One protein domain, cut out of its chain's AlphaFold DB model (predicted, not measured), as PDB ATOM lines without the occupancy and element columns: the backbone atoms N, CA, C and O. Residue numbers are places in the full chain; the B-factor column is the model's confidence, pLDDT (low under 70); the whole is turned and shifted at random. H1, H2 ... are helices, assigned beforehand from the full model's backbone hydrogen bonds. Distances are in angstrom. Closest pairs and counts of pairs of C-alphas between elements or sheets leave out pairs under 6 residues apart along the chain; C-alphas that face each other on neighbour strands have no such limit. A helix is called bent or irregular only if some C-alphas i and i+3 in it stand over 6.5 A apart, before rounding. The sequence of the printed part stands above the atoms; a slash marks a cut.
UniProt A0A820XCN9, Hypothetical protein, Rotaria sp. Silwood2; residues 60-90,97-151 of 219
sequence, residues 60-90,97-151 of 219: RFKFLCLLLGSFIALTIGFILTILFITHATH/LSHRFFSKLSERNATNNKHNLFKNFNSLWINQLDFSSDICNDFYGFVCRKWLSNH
ATOM      1  N   ARG A  60     -46.423 -46.907  57.745       75.75
ATOM      2  CA  ARG A  60     -45.257 -47.673  57.264       75.75
ATOM      3  C   ARG A  60     -45.108 -47.600  55.747       75.75
ATOM      4  O   ARG A  60     -43.997 -47.450  55.246       75.75
ATOM      5  N   PHE A  61     -46.227 -47.641  55.024       80.50
ATOM      6  CA  PHE A  61     -46.234 -47.502  53.569       80.50
ATOM      7  C   PHE A  61     -45.731 -46.121  53.119       80.50
ATOM      8  O   PHE A  61     -44.903 -46.029  52.216       80.50
ATOM      9  N   LYS A  62     -46.153 -45.047  53.800       84.69
ATOM     10  CA  LYS A  62     -45.692 -43.680  53.498       84.69
ATOM     11  C   LYS A  62     -44.191 -43.511  53.735       84.69
ATOM     12  O   LYS A  62     -43.512 -42.923  52.899       84.69
ATOM     13  N   PHE A  63     -43.666 -44.067  54.827       84.94
ATOM     14  CA  PHE A  63     -42.227 -44.045  55.106       84.94
ATOM     15  C   PHE A  63     -41.412 -44.815  54.060       84.94
ATOM     16  O   PHE A  63     -40.377 -44.324  53.612       84.94
ATOM     17  N   LEU A  64     -41.898 -45.977  53.615       85.31
ATOM     18  CA  LEU A  64     -41.263 -46.752  52.545       85.31
ATOM     19  C   LEU A  64     -41.231 -45.991  51.214       85.31
ATOM     20  O   LEU A  64     -40.189 -45.962  50.562       85.31
ATOM     21  N   CYS A  65     -42.324 -45.322  50.832       87.62
ATOM     22  CA  CYS A  65     -42.353 -44.493  49.624       87.62
ATOM     23  C   CYS A  65     -41.382 -43.307  49.699       87.62
ATOM     24  O   CYS A  65     -40.732 -42.995  48.703       87.62
ATOM     25  N   LEU A  66     -41.251 -42.664  50.864       89.38
ATOM     26  CA  LEU A  66     -40.304 -41.560  51.054       89.38
ATOM     27  C   LEU A  66     -38.849 -42.032  50.983       89.38
ATOM     28  O   LEU A  66     -38.030 -41.388  50.325       89.38
ATOM     29  N   LEU A  67     -38.530 -43.171  51.603       89.44
ATOM     30  CA  LEU A  67     -37.197 -43.765  51.513       89.44
ATOM     31  C   LEU A  67     -36.866 -44.156  50.071       89.44
ATOM     32  O   LEU A  67     -35.802 -43.795  49.573       89.44
ATOM     33  N   LEU A  68     -37.792 -44.816  49.371       91.56
ATOM     34  CA  LEU A  68     -37.594 -45.202  47.976       91.56
ATOM     35  C   LEU A  68     -37.423 -43.977  47.064       91.56
ATOM     36  O   LEU A  68     -36.518 -43.954  46.233       91.56
ATOM     37  N   GLY A  69     -38.237 -42.935  47.256       91.94
ATOM     38  CA  GLY A  69     -38.116 -41.677  46.516       91.94
ATOM     39  C   GLY A  69     -36.772 -40.983  46.745       91.94
ATOM     40  O   GLY A  69     -36.148 -40.529  45.789       91.94
ATOM     41  N   SER A  70     -36.286 -40.969  47.989       91.31
ATOM     42  CA  SER A  70     -34.964 -40.430  48.333       91.31
ATOM     43  C   SER A  70     -33.829 -41.211  47.654       91.31
ATOM     44  O   SER A  70     -32.943 -40.614  47.040       91.31
ATOM     45  N   PHE A  71     -33.893 -42.547  47.661       92.88
ATOM     46  CA  PHE A  71     -32.921 -43.395  46.960       92.88
ATOM     47  C   PHE A  71     -32.924 -43.169  45.441       92.88
ATOM     48  O   PHE A  71     -31.863 -43.109  44.817       92.88
ATOM     49  N   ILE A  72     -34.098 -42.991  44.832       92.81
ATOM     50  CA  ILE A  72     -34.205 -42.676  43.400       92.81
ATOM     51  C   ILE A  72     -33.606 -41.292  43.108       92.81
ATOM     52  O   ILE A  72     -32.824 -41.145  42.172       92.81
ATOM     53  N   ALA A  73     -33.898 -40.283  43.931       90.38
ATOM     54  CA  ALA A  73     -33.335 -38.945  43.757       90.38
ATOM     55  C   ALA A  73     -31.800 -38.941  43.878       90.38
ATOM     56  O   ALA A  73     -31.119 -38.318  43.064       90.38
ATOM     57  N   LEU A  74     -31.251 -39.686  44.844       92.38
ATOM     58  CA  LEU A  74     -29.805 -39.829  45.023       92.38
ATOM     59  C   LEU A  74     -29.142 -40.559  43.854       92.38
ATOM     60  O   LEU A  74     -28.091 -40.129  43.388       92.38
ATOM     61  N   THR A  75     -29.752 -41.632  43.345       90.94
ATOM     62  CA  THR A  75     -29.197 -42.366  42.194       90.94
ATOM     63  C   THR A  75     -29.236 -41.526  40.919       90.94
ATOM     64  O   THR A  75     -28.236 -41.475  40.205       90.94
ATOM     65  N   ILE A  76     -30.322 -40.787  40.667       92.31
ATOM     66  CA  ILE A  76     -30.399 -39.833  39.551       92.31
ATOM     67  C   ILE A  76     -29.340 -38.736  39.708       92.31
ATOM     68  O   ILE A  76     -28.603 -38.460  38.762       92.31
ATOM     69  N   GLY A  77     -29.210 -38.144  40.900       90.94
ATOM     70  CA  GLY A  77     -28.192 -37.130  41.182       90.94
ATOM     71  C   GLY A  77     -26.767 -37.643  40.967       90.94
ATOM     72  O   GLY A  77     -25.944 -36.954  40.364       90.94
ATOM     73  N   PHE A  78     -26.484 -38.879  41.382       91.31
ATOM     74  CA  PHE A  78     -25.187 -39.522  41.181       91.31
ATOM     75  C   PHE A  78     -24.890 -39.777  39.698       91.31
ATOM     76  O   PHE A  78     -23.801 -39.447  39.230       91.31
ATOM     77  N   ILE A  79     -25.867 -40.274  38.931       90.94
ATOM     78  CA  ILE A  79     -25.731 -40.468  37.478       90.94
ATOM     79  C   ILE A  79     -25.478 -39.128  36.778       90.94
ATOM     80  O   ILE A  79     -24.566 -39.033  35.958       90.94
ATOM     81  N   LEU A  80     -26.228 -38.077  37.123       88.44
ATOM     82  CA  LEU A  80     -26.028 -36.737  36.562       88.44
ATOM     83  C   LEU A  80     -24.655 -36.162  36.918       88.44
ATOM     84  O   LEU A  80     -24.021 -35.536  36.074       88.44
ATOM     85  N   THR A  81     -24.170 -36.417  38.133       86.19
ATOM     86  CA  THR A  81     -22.837 -35.984  38.570       86.19
ATOM     87  C   THR A  81     -21.741 -36.717  37.800       86.19
ATOM     88  O   THR A  81     -20.807 -36.079  37.325       86.19
ATOM     89  N   ILE A  82     -21.867 -38.033  37.594       85.25
ATOM     90  CA  ILE A  82     -20.925 -38.798  36.761       85.25
ATOM     91  C   ILE A  82     -20.958 -38.305  35.317       85.25
ATOM     92  O   ILE A  82     -19.896 -38.129  34.725       85.25
ATOM     93  N   LEU A  83     -22.139 -38.055  34.748       83.38
ATOM     94  CA  LEU A  83     -22.263 -37.500  33.398       83.38
ATOM     95  C   LEU A  83     -21.601 -36.124  33.304       83.38
ATOM     96  O   LEU A  83     -20.866 -35.875  32.355       83.38
ATOM     97  N   PHE A  84     -21.807 -35.264  34.301       82.81
ATOM     98  CA  PHE A  84     -21.190 -33.944  34.360       82.81
ATOM     99  C   PHE A  84     -19.667 -34.029  34.468       82.81
ATOM    100  O   PHE A  84     -18.973 -33.391  33.685       82.81
ATOM    101  N   ILE A  85     -19.139 -34.860  35.373       77.94
ATOM    102  CA  ILE A  85     -17.694 -35.066  35.530       77.94
ATOM    103  C   ILE A  85     -17.113 -35.656  34.248       77.94
ATOM    104  O   ILE A  85     -16.148 -35.115  33.735       77.94
ATOM    105  N   THR A  86     -17.730 -36.691  33.678       76.25
ATOM    106  CA  THR A  86     -17.273 -37.315  32.424       76.25
ATOM    107  C   THR A  86     -17.254 -36.299  31.281       76.25
ATOM    108  O   THR A  86     -16.314 -36.270  30.491       76.25
ATOM    109  N   HIS A  87     -18.255 -35.423  31.209       70.12
ATOM    110  CA  HIS A  87     -18.322 -34.369  30.202       70.12
ATOM    111  C   HIS A  87     -17.318 -33.233  30.466       70.12
ATOM    112  O   HIS A  87     -16.798 -32.650  29.520       70.12
ATOM    113  N   ALA A  88     -17.013 -32.933  31.729       67.56
ATOM    114  CA  ALA A  88     -16.032 -31.925  32.120       67.56
ATOM    115  C   ALA A  88     -14.585 -32.418  31.945       67.56
ATOM    116  O   ALA A  88     -13.729 -31.658  31.504       67.56
ATOM    117  N   THR A  89     -14.302 -33.690  32.238       66.88
ATOM    118  CA  THR A  89     -12.953 -34.270  32.148       66.88
ATOM    119  C   THR A  89     -12.598 -34.739  30.741       66.88
ATOM    120  O   THR A  89     -11.420 -34.870  30.429       66.88
ATOM    121  N   HIS A  90     -13.595 -35.010  29.891       56.59
ATOM    122  CA  HIS A  90     -13.391 -35.475  28.514       56.59
ATOM    123  C   HIS A  90     -13.632 -34.379  27.457       56.59
ATOM    124  O   HIS A  90     -13.715 -34.677  26.264       56.59
ATOM    125  N   LEU A  97     -13.722 -26.914  18.491       51.59
ATOM    126  CA  LEU A  97     -14.788 -27.926  18.426       51.59
ATOM    127  C   LEU A  97     -16.163 -27.349  18.758       51.59
ATOM    128  O   LEU A  97     -17.145 -27.767  18.144       51.59
ATOM    129  N   SER A  98     -16.240 -26.364  19.656       55.31
ATOM    130  CA  SER A  98     -17.496 -25.700  20.013       55.31
ATOM    131  C   SER A  98     -18.120 -25.028  18.786       55.31
ATOM    132  O   SER A  98     -19.261 -25.335  18.438       55.31
ATOM    133  N   HIS A  99     -17.357 -24.224  18.038       54.22
ATOM    134  CA  HIS A  99     -17.855 -23.551  16.837       54.22
ATOM    135  C   HIS A  99     -18.399 -24.549  15.805       54.22
ATOM    136  O   HIS A  99     -19.507 -24.383  15.299       54.22
ATOM    137  N   ARG A 100     -17.661 -25.635  15.528       58.47
ATOM    138  CA  ARG A 100     -18.057 -26.643  14.530       58.47
ATOM    139  C   ARG A 100     -19.219 -27.522  14.992       58.47
ATOM    140  O   ARG A 100     -20.001 -27.985  14.160       58.47
ATOM    141  N   PHE A 101     -19.329 -27.787  16.292       63.91
ATOM    142  CA  PHE A 101     -20.430 -28.559  16.861       63.91
ATOM    143  C   PHE A 101     -21.714 -27.728  16.902       63.91
ATOM    144  O   PHE A 101     -22.735 -28.180  16.387       63.91
ATOM    145  N   PHE A 102     -21.659 -26.492  17.409       58.28
ATOM    146  CA  PHE A 102     -22.813 -25.590  17.443       58.28
ATOM    147  C   PHE A 102     -23.273 -25.186  16.042       58.28
ATOM    148  O   PHE A 102     -24.480 -25.172  15.791       58.28
ATOM    149  N   SER A 103     -22.351 -24.948  15.101       59.25
ATOM    150  CA  SER A 103     -22.726 -24.670  13.712       59.25
ATOM    151  C   SER A 103     -23.447 -25.864  13.078       59.25
ATOM    152  O   SER A 103     -24.500 -25.683  12.477       59.25
ATOM    153  N   LYS A 104     -22.953 -27.095  13.280       60.72
ATOM    154  CA  LYS A 104     -23.594 -28.313  12.751       60.72
ATOM    155  C   LYS A 104     -24.914 -28.656  13.442       60.72
ATOM    156  O   LYS A 104     -25.819 -29.172  12.789       60.72
ATOM    157  N   LEU A 105     -25.036 -28.406  14.748       59.56
ATOM    158  CA  LEU A 105     -26.280 -28.627  15.491       59.56
ATOM    159  C   LEU A 105     -27.357 -27.626  15.052       59.56
ATOM    160  O   LEU A 105     -28.503 -28.010  14.820       59.56
ATOM    161  N   SER A 106     -26.963 -26.362  14.872       56.59
ATOM    162  CA  SER A 106     -27.802 -25.327  14.269       56.59
ATOM    163  C   SER A 106     -28.272 -25.720  12.872       56.59
ATOM    164  O   SER A 106     -29.468 -25.679  12.589       56.59
ATOM    165  N   GLU A 107     -27.340 -26.133  12.014       59.03
ATOM    166  CA  GLU A 107     -27.612 -26.470  10.622       59.03
ATOM    167  C   GLU A 107     -28.574 -27.662  10.520       59.03
ATOM    168  O   GLU A 107     -29.576 -27.583   9.810       59.03
ATOM    169  N   ARG A 108     -28.369 -28.713  11.330       56.53
ATOM    170  CA  ARG A 108     -29.295 -29.860  11.410       56.53
ATOM    171  C   ARG A 108     -30.682 -29.488  11.943       56.53
ATOM    172  O   ARG A 108     -31.677 -30.034  11.468       56.53
ATOM    173  N   ASN A 109     -30.776 -28.568  12.905       53.12
ATOM    174  CA  ASN A 109     -32.069 -28.088  13.405       53.12
ATOM    175  C   ASN A 109     -32.773 -27.156  12.406       53.12
ATOM    176  O   ASN A 109     -34.003 -27.156  12.337       53.12
ATOM    177  N   ALA A 110     -32.021 -26.396  11.608       54.00
ATOM    178  CA  ALA A 110     -32.566 -25.531  10.566       54.00
ATOM    179  C   ALA A 110     -33.136 -26.329   9.380       54.00
ATOM    180  O   ALA A 110     -34.126 -25.903   8.786       54.00
ATOM    181  N   THR A 111     -32.561 -27.493   9.052       53.88
ATOM    182  CA  THR A 111     -33.051 -28.351   7.959       53.88
ATOM    183  C   THR A 111     -34.255 -29.214   8.341       53.88
ATOM    184  O   THR A 111     -35.047 -29.553   7.467       53.88
ATOM    185  N   ASN A 112     -34.431 -29.548   9.626       53.72
ATOM    186  CA  ASN A 112     -35.499 -30.457  10.069       53.72
ATOM    187  C   ASN A 112     -36.799 -29.767  10.517       53.72
ATOM    188  O   ASN A 112     -37.835 -30.427  10.582       53.72
ATOM    189  N   ASN A 113     -36.802 -28.453  10.768       53.56
ATOM    190  CA  ASN A 113     -38.001 -27.745  11.222       53.56
ATOM    191  C   ASN A 113     -38.610 -26.873  10.113       53.56
ATOM    192  O   ASN A 113     -38.186 -25.746   9.876       53.56
ATOM    193  N   LYS A 114     -39.684 -27.377   9.486       54.00
ATOM    194  CA  LYS A 114     -40.521 -26.691   8.472       54.00
ATOM    195  C   LYS A 114     -41.199 -25.389   8.947       54.00
ATOM    196  O   LYS A 114     -41.905 -24.754   8.171       54.00
ATOM    197  N   HIS A 115     -41.022 -24.977  10.200       57.12
ATOM    198  CA  HIS A 115     -41.644 -23.771  10.739       57.12
ATOM    199  C   HIS A 115     -40.726 -22.554  10.576       57.12
ATOM    200  O   HIS A 115     -39.691 -22.449  11.232       57.12
ATOM    201  N   ASN A 116     -41.163 -21.580   9.769       59.28
ATOM    202  CA  ASN A 116     -40.485 -20.290   9.558       59.28
ATOM    203  C   ASN A 116     -40.151 -19.546  10.868       59.28
ATOM    204  O   ASN A 116     -39.174 -18.803  10.923       59.28
ATOM    205  N   LEU A 117     -40.911 -19.794  11.944       56.53
ATOM    206  CA  LEU A 117     -40.621 -19.285  13.286       56.53
ATOM    207  C   LEU A 117     -39.258 -19.762  13.816       56.53
ATOM    208  O   LEU A 117     -38.480 -18.944  14.294       56.53
ATOM    209  N   PHE A 118     -38.919 -21.045  13.672       55.38
ATOM    210  CA  PHE A 118     -37.632 -21.576  14.143       55.38
ATOM    211  C   PHE A 118     -36.457 -21.114  13.283       55.38
ATOM    212  O   PHE A 118     -35.361 -20.899  13.799       55.38
ATOM    213  N   LYS A 119     -36.687 -20.897  11.982       58.12
ATOM    214  CA  LYS A 119     -35.663 -20.374  11.071       58.12
ATOM    215  C   LYS A 119     -35.226 -18.959  11.466       58.12
ATOM    216  O   LYS A 119     -34.030 -18.680  11.490       58.12
ATOM    217  N   ASN A 120     -36.180 -18.108  11.851       59.25
ATOM    218  CA  ASN A 120     -35.894 -16.761  12.349       59.25
ATOM    219  C   ASN A 120     -35.292 -16.773  13.762       59.25
ATOM    220  O   ASN A 120     -34.420 -15.963  14.059       59.25
ATOM    221  N   PHE A 121     -35.705 -17.703  14.628       58.78
ATOM    222  CA  PHE A 121     -35.117 -17.836  15.964       58.78
ATOM    223  C   PHE A 121     -33.654 -18.291  15.922       58.78
ATOM    224  O   PHE A 121     -32.828 -17.716  16.629       58.78
ATOM    225  N   ASN A 122     -33.309 -19.269  15.075       59.00
ATOM    226  CA  ASN A 122     -31.944 -19.795  14.987       59.00
ATOM    227  C   ASN A 122     -30.946 -18.754  14.471       59.00
ATOM    228  O   ASN A 122     -29.857 -18.623  15.031       59.00
ATOM    229  N   SER A 123     -31.307 -17.992  13.433       65.38
ATOM    230  CA  SER A 123     -30.422 -16.952  12.899       65.38
ATOM    231  C   SER A 123     -30.211 -15.815  13.901       65.38
ATOM    232  O   SER A 123     -29.093 -15.325  14.045       65.38
ATOM    233  N   LEU A 124     -31.252 -15.436  14.647       64.94
ATOM    234  CA  LEU A 124     -31.147 -14.413  15.685       64.94
ATOM    235  C   LEU A 124     -30.312 -14.877  16.880       64.94
ATOM    236  O   LEU A 124     -29.548 -14.079  17.406       64.94
ATOM    237  N   TRP A 125     -30.415 -16.140  17.297       70.69
ATOM    238  CA  TRP A 125     -29.673 -16.644  18.458       70.69
ATOM    239  C   TRP A 125     -28.180 -16.807  18.189       70.69
ATOM    240  O   TRP A 125     -27.350 -16.347  18.967       70.69
ATOM    241  N   ILE A 126     -27.820 -17.426  17.068       75.19
ATOM    242  CA  ILE A 126     -26.420 -17.769  16.777       75.19
ATOM    243  C   ILE A 126     -25.598 -16.524  16.490       75.19
ATOM    244  O   ILE A 126     -24.444 -16.427  16.899       75.19
ATOM    245  N   ASN A 127     -26.211 -15.533  15.846       76.81
ATOM    246  CA  ASN A 127     -25.547 -14.272  15.566       76.81
ATOM    247  C   ASN A 127     -25.251 -13.457  16.833       76.81
ATOM    248  O   ASN A 127     -24.453 -12.525  16.742       76.81
ATOM    249  N   GLN A 128     -25.843 -13.797  17.982       79.56
ATOM    250  CA  GLN A 128     -25.602 -13.145  19.275       79.56
ATOM    251  C   GLN A 128     -24.566 -13.880  20.136       79.56
ATOM    252  O   GLN A 128     -24.131 -13.322  21.139       79.56
ATOM    253  N   LEU A 129     -24.135 -15.084  19.744       85.56
ATOM    254  CA  LEU A 129     -23.074 -15.799  20.450       85.56
ATOM    255  C   LEU A 129     -21.706 -15.189  20.122       85.56
ATOM    256  O   LEU A 129     -21.411 -14.841  18.971       85.56
ATOM    257  N   ASP A 130     -20.874 -15.066  21.147       85.81
ATOM    258  CA  ASP A 130     -19.480 -14.657  21.043       85.81
ATOM    259  C   ASP A 130     -18.563 -15.882  21.077       85.81
ATOM    260  O   ASP A 130     -18.101 -16.315  22.130       85.81
ATOM    261  N   PHE A 131     -18.265 -16.417  19.895       85.12
ATOM    262  CA  PHE A 131     -17.368 -17.564  19.734       85.12
ATOM    263  C   PHE A 131     -15.898 -17.270  20.073       85.12
ATOM    264  O   PHE A 131     -15.093 -18.194  20.042       85.12
ATOM    265  N   SER A 132     -15.533 -16.018  20.377       86.38
ATOM    266  CA  SER A 132     -14.201 -15.704  20.911       86.38
ATOM    267  C   SER A 132     -14.070 -16.020  22.405       86.38
ATOM    268  O   SER A 132     -12.960 -16.080  22.927       86.38
ATOM    269  N   SER A 133     -15.196 -16.227  23.095       85.38
ATOM    270  CA  SER A 133     -15.227 -16.644  24.494       85.38
ATOM    271  C   SER A 133     -15.256 -18.167  24.596       85.38
ATOM    272  O   SER A 133     -16.119 -18.816  24.001       85.38
ATOM    273  N   ASP A 134     -14.360 -18.737  25.399       83.00
ATOM    274  CA  ASP A 134     -14.429 -20.151  25.763       83.00
ATOM    275  C   ASP A 134     -15.625 -20.389  26.699       83.00
ATOM    276  O   ASP A 134     -15.735 -19.795  27.770       83.00
ATOM    277  N   ILE A 135     -16.516 -21.291  26.296       84.06
ATOM    278  CA  ILE A 135     -17.751 -21.655  27.000       84.06
ATOM    279  C   ILE A 135     -17.454 -22.218  28.393       84.06
ATOM    280  O   ILE A 135     -18.227 -21.988  29.326       84.06
ATOM    281  N   CYS A 136     -16.357 -22.965  28.536       83.94
ATOM    282  CA  CYS A 136     -15.991 -23.616  29.791       83.94
ATOM    283  C   CYS A 136     -15.469 -22.622  30.833       83.94
ATOM    284  O   CYS A 136     -15.623 -22.862  32.029       83.94
ATOM    285  N   ASN A 137     -14.891 -21.509  30.379       86.31
ATOM    286  CA  ASN A 137     -14.264 -20.507  31.236       86.31
ATOM    287  C   ASN A 137     -15.135 -19.251  31.423       86.31
ATOM    288  O   ASN A 137     -15.168 -18.689  32.514       86.31
ATOM    289  N   ASP A 138     -15.869 -18.823  30.392       88.12
ATOM    290  CA  ASP A 138     -16.770 -17.666  30.430       88.12
ATOM    291  C   ASP A 138     -18.047 -17.917  29.612       88.12
ATOM    292  O   ASP A 138     -18.282 -17.346  28.540       88.12
ATOM    293  N   PHE A 139     -18.923 -18.766  30.157       88.62
ATOM    294  CA  PHE A 139     -20.242 -19.029  29.579       88.62
ATOM    295  C   PHE A 139     -21.068 -17.745  29.398       88.62
ATOM    296  O   PHE A 139     -21.790 -17.594  28.411       88.62
ATOM    297  N   TYR A 140     -20.962 -16.802  30.340       88.00
ATOM    298  CA  TYR A 140     -21.697 -15.543  30.256       88.00
ATOM    299  C   TYR A 140     -21.205 -14.696  29.079       88.00
ATOM    300  O   TYR A 140     -22.026 -14.181  28.315       88.00
ATOM    301  N   GLY A 141     -19.889 -14.599  28.890       89.25
ATOM    302  CA  GLY A 141     -19.272 -13.941  27.746       89.25
ATOM    303  C   GLY A 141     -19.706 -14.566  26.428       89.25
ATOM    304  O   GLY A 141     -20.202 -13.858  25.550       89.25
ATOM    305  N   PHE A 142     -19.648 -15.895  26.341       87.69
ATOM    306  CA  PHE A 142     -20.073 -16.634  25.155       87.69
ATOM    307  C   PHE A 142     -21.521 -16.333  24.745       87.69
ATOM    308  O   PHE A 142     -21.803 -16.162  23.560       87.69
ATOM    309  N   VAL A 143     -22.449 -16.229  25.700       86.75
ATOM    310  CA  VAL A 143     -23.871 -15.998  25.384       86.75
ATOM    311  C   VAL A 143     -24.218 -14.511  25.248       86.75
ATOM    312  O   VAL A 143     -25.076 -14.157  24.442       86.75
ATOM    313  N   CYS A 144     -23.596 -13.627  26.034       88.12
ATOM    314  CA  CYS A 144     -24.084 -12.255  26.221       88.12
ATOM    315  C   CYS A 144     -23.145 -11.163  25.693       88.12
ATOM    316  O   CYS A 144     -23.610 -10.044  25.463       88.12
ATOM    317  N   ARG A 145     -21.840 -11.421  25.513       89.00
ATOM    318  CA  ARG A 145     -20.848 -10.354  25.262       89.00
ATOM    319  C   ARG A 145     -21.104  -9.596  23.963       89.00
ATOM    320  O   ARG A 145     -20.981  -8.370  23.919       89.00
ATOM    321  N   LYS A 146     -21.527 -10.302  22.915       89.81
ATOM    322  CA  LYS A 146     -21.866  -9.683  21.631       89.81
ATOM    323  C   LYS A 146     -23.124  -8.819  21.724       89.81
ATOM    324  O   LYS A 146     -23.153  -7.724  21.168       89.81
ATOM    325  N   TRP A 147     -24.130  -9.259  22.484       88.06
ATOM    326  CA  TRP A 147     -25.315  -8.446  22.760       88.06
ATOM    327  C   TRP A 147     -24.948  -7.179  23.545       88.06
ATOM    328  O   TRP A 147     -25.323  -6.085  23.127       88.06
ATOM    329  N   LEU A 148     -24.145  -7.310  24.609       87.25
ATOM    330  CA  LEU A 148     -23.634  -6.189  25.411       87.25
ATOM    331  C   LEU A 148     -22.874  -5.164  24.556       87.25
ATOM    332  O   LEU A 148     -23.065  -3.963  24.724       87.25
ATOM    333  N   SER A 149     -22.065  -5.639  23.608       88.19
ATOM    334  CA  SER A 149     -21.296  -4.780  22.698       88.19
ATOM    335  C   SER A 149     -22.193  -3.970  21.754       88.19
ATOM    336  O   SER A 149     -21.891  -2.822  21.445       88.19
ATOM    337  N   ASN A 150     -23.321  -4.545  21.330       88.31
ATOM    338  CA  ASN A 150     -24.281  -3.889  20.437       88.31
ATOM    339  C   ASN A 150     -25.304  -3.004  21.171       88.31
ATOM    340  O   ASN A 150     -26.014  -2.235  20.526       88.31
ATOM    341  N   HIS A 151     -25.404  -3.103  22.500       85.19
ATOM    342  CA  HIS A 151     -26.405  -2.393  23.303       85.19
ATOM    343  C   HIS A 151     -25.740  -1.625  24.457       85.19
ATOM    344  O   HIS A 151     -26.020  -1.912  25.626       85.19
TER     345      HIS A 151
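Overview. This is residues 60 to 90 and 97 to 151 of the 219 residues of the protein "Hypothetical protein" of Rotaria sp. Silwood2 (UniProt A0A820XCN9). A long helix, H1, sticks out as an arm with residues 60 to 87, away from a small body of a helical hairpin, H2 and H3, and a short helix, H4, after a long loop. The 86 printed residues include four named helices, H1 to H4 along the chain, class all helix. The whole is extended, radius of gyration of the C-alphas 19.9 A, spanning 60 by 34 by 28 A.

Arrangement. H1, residues 60 to 89, is apart from the three other helices. H2, residues 97 to 112, touches H3, residues 116 to 126, with residues 106 to 110 alone; the closest C-alphas, of Ala 110 and Lys 119, are 6.0 A apart. This hairpin runs opposite ways at a shallow tilt of 9 degrees. H4, residues 139 to 150, is apart from H1, H2 and H3, and irregular: C-alphas 143 and 146 are 7.6 A apart. Every O i to N i+4 pair is within hydrogen-bond range in H1, H2 and H3, 6 of 8 in H4.

Along the chain. H1 runs 43.1 A from C-alpha 60 at (-45.257, -47.673, 57.264). H2 measures 22.5 A, H3 16.0 A and H4 18.1 A, ending at C-alpha 150 (-24.281, -3.889, 20.437).

Size, cuts and confidence. Residues 91 to 96 are not printed; C-alphas 90 and 97 are 12.7 A apart. The H3 to H4 link is long. pLDDT is under 70 at residues 88 to 90 and 97 to 124.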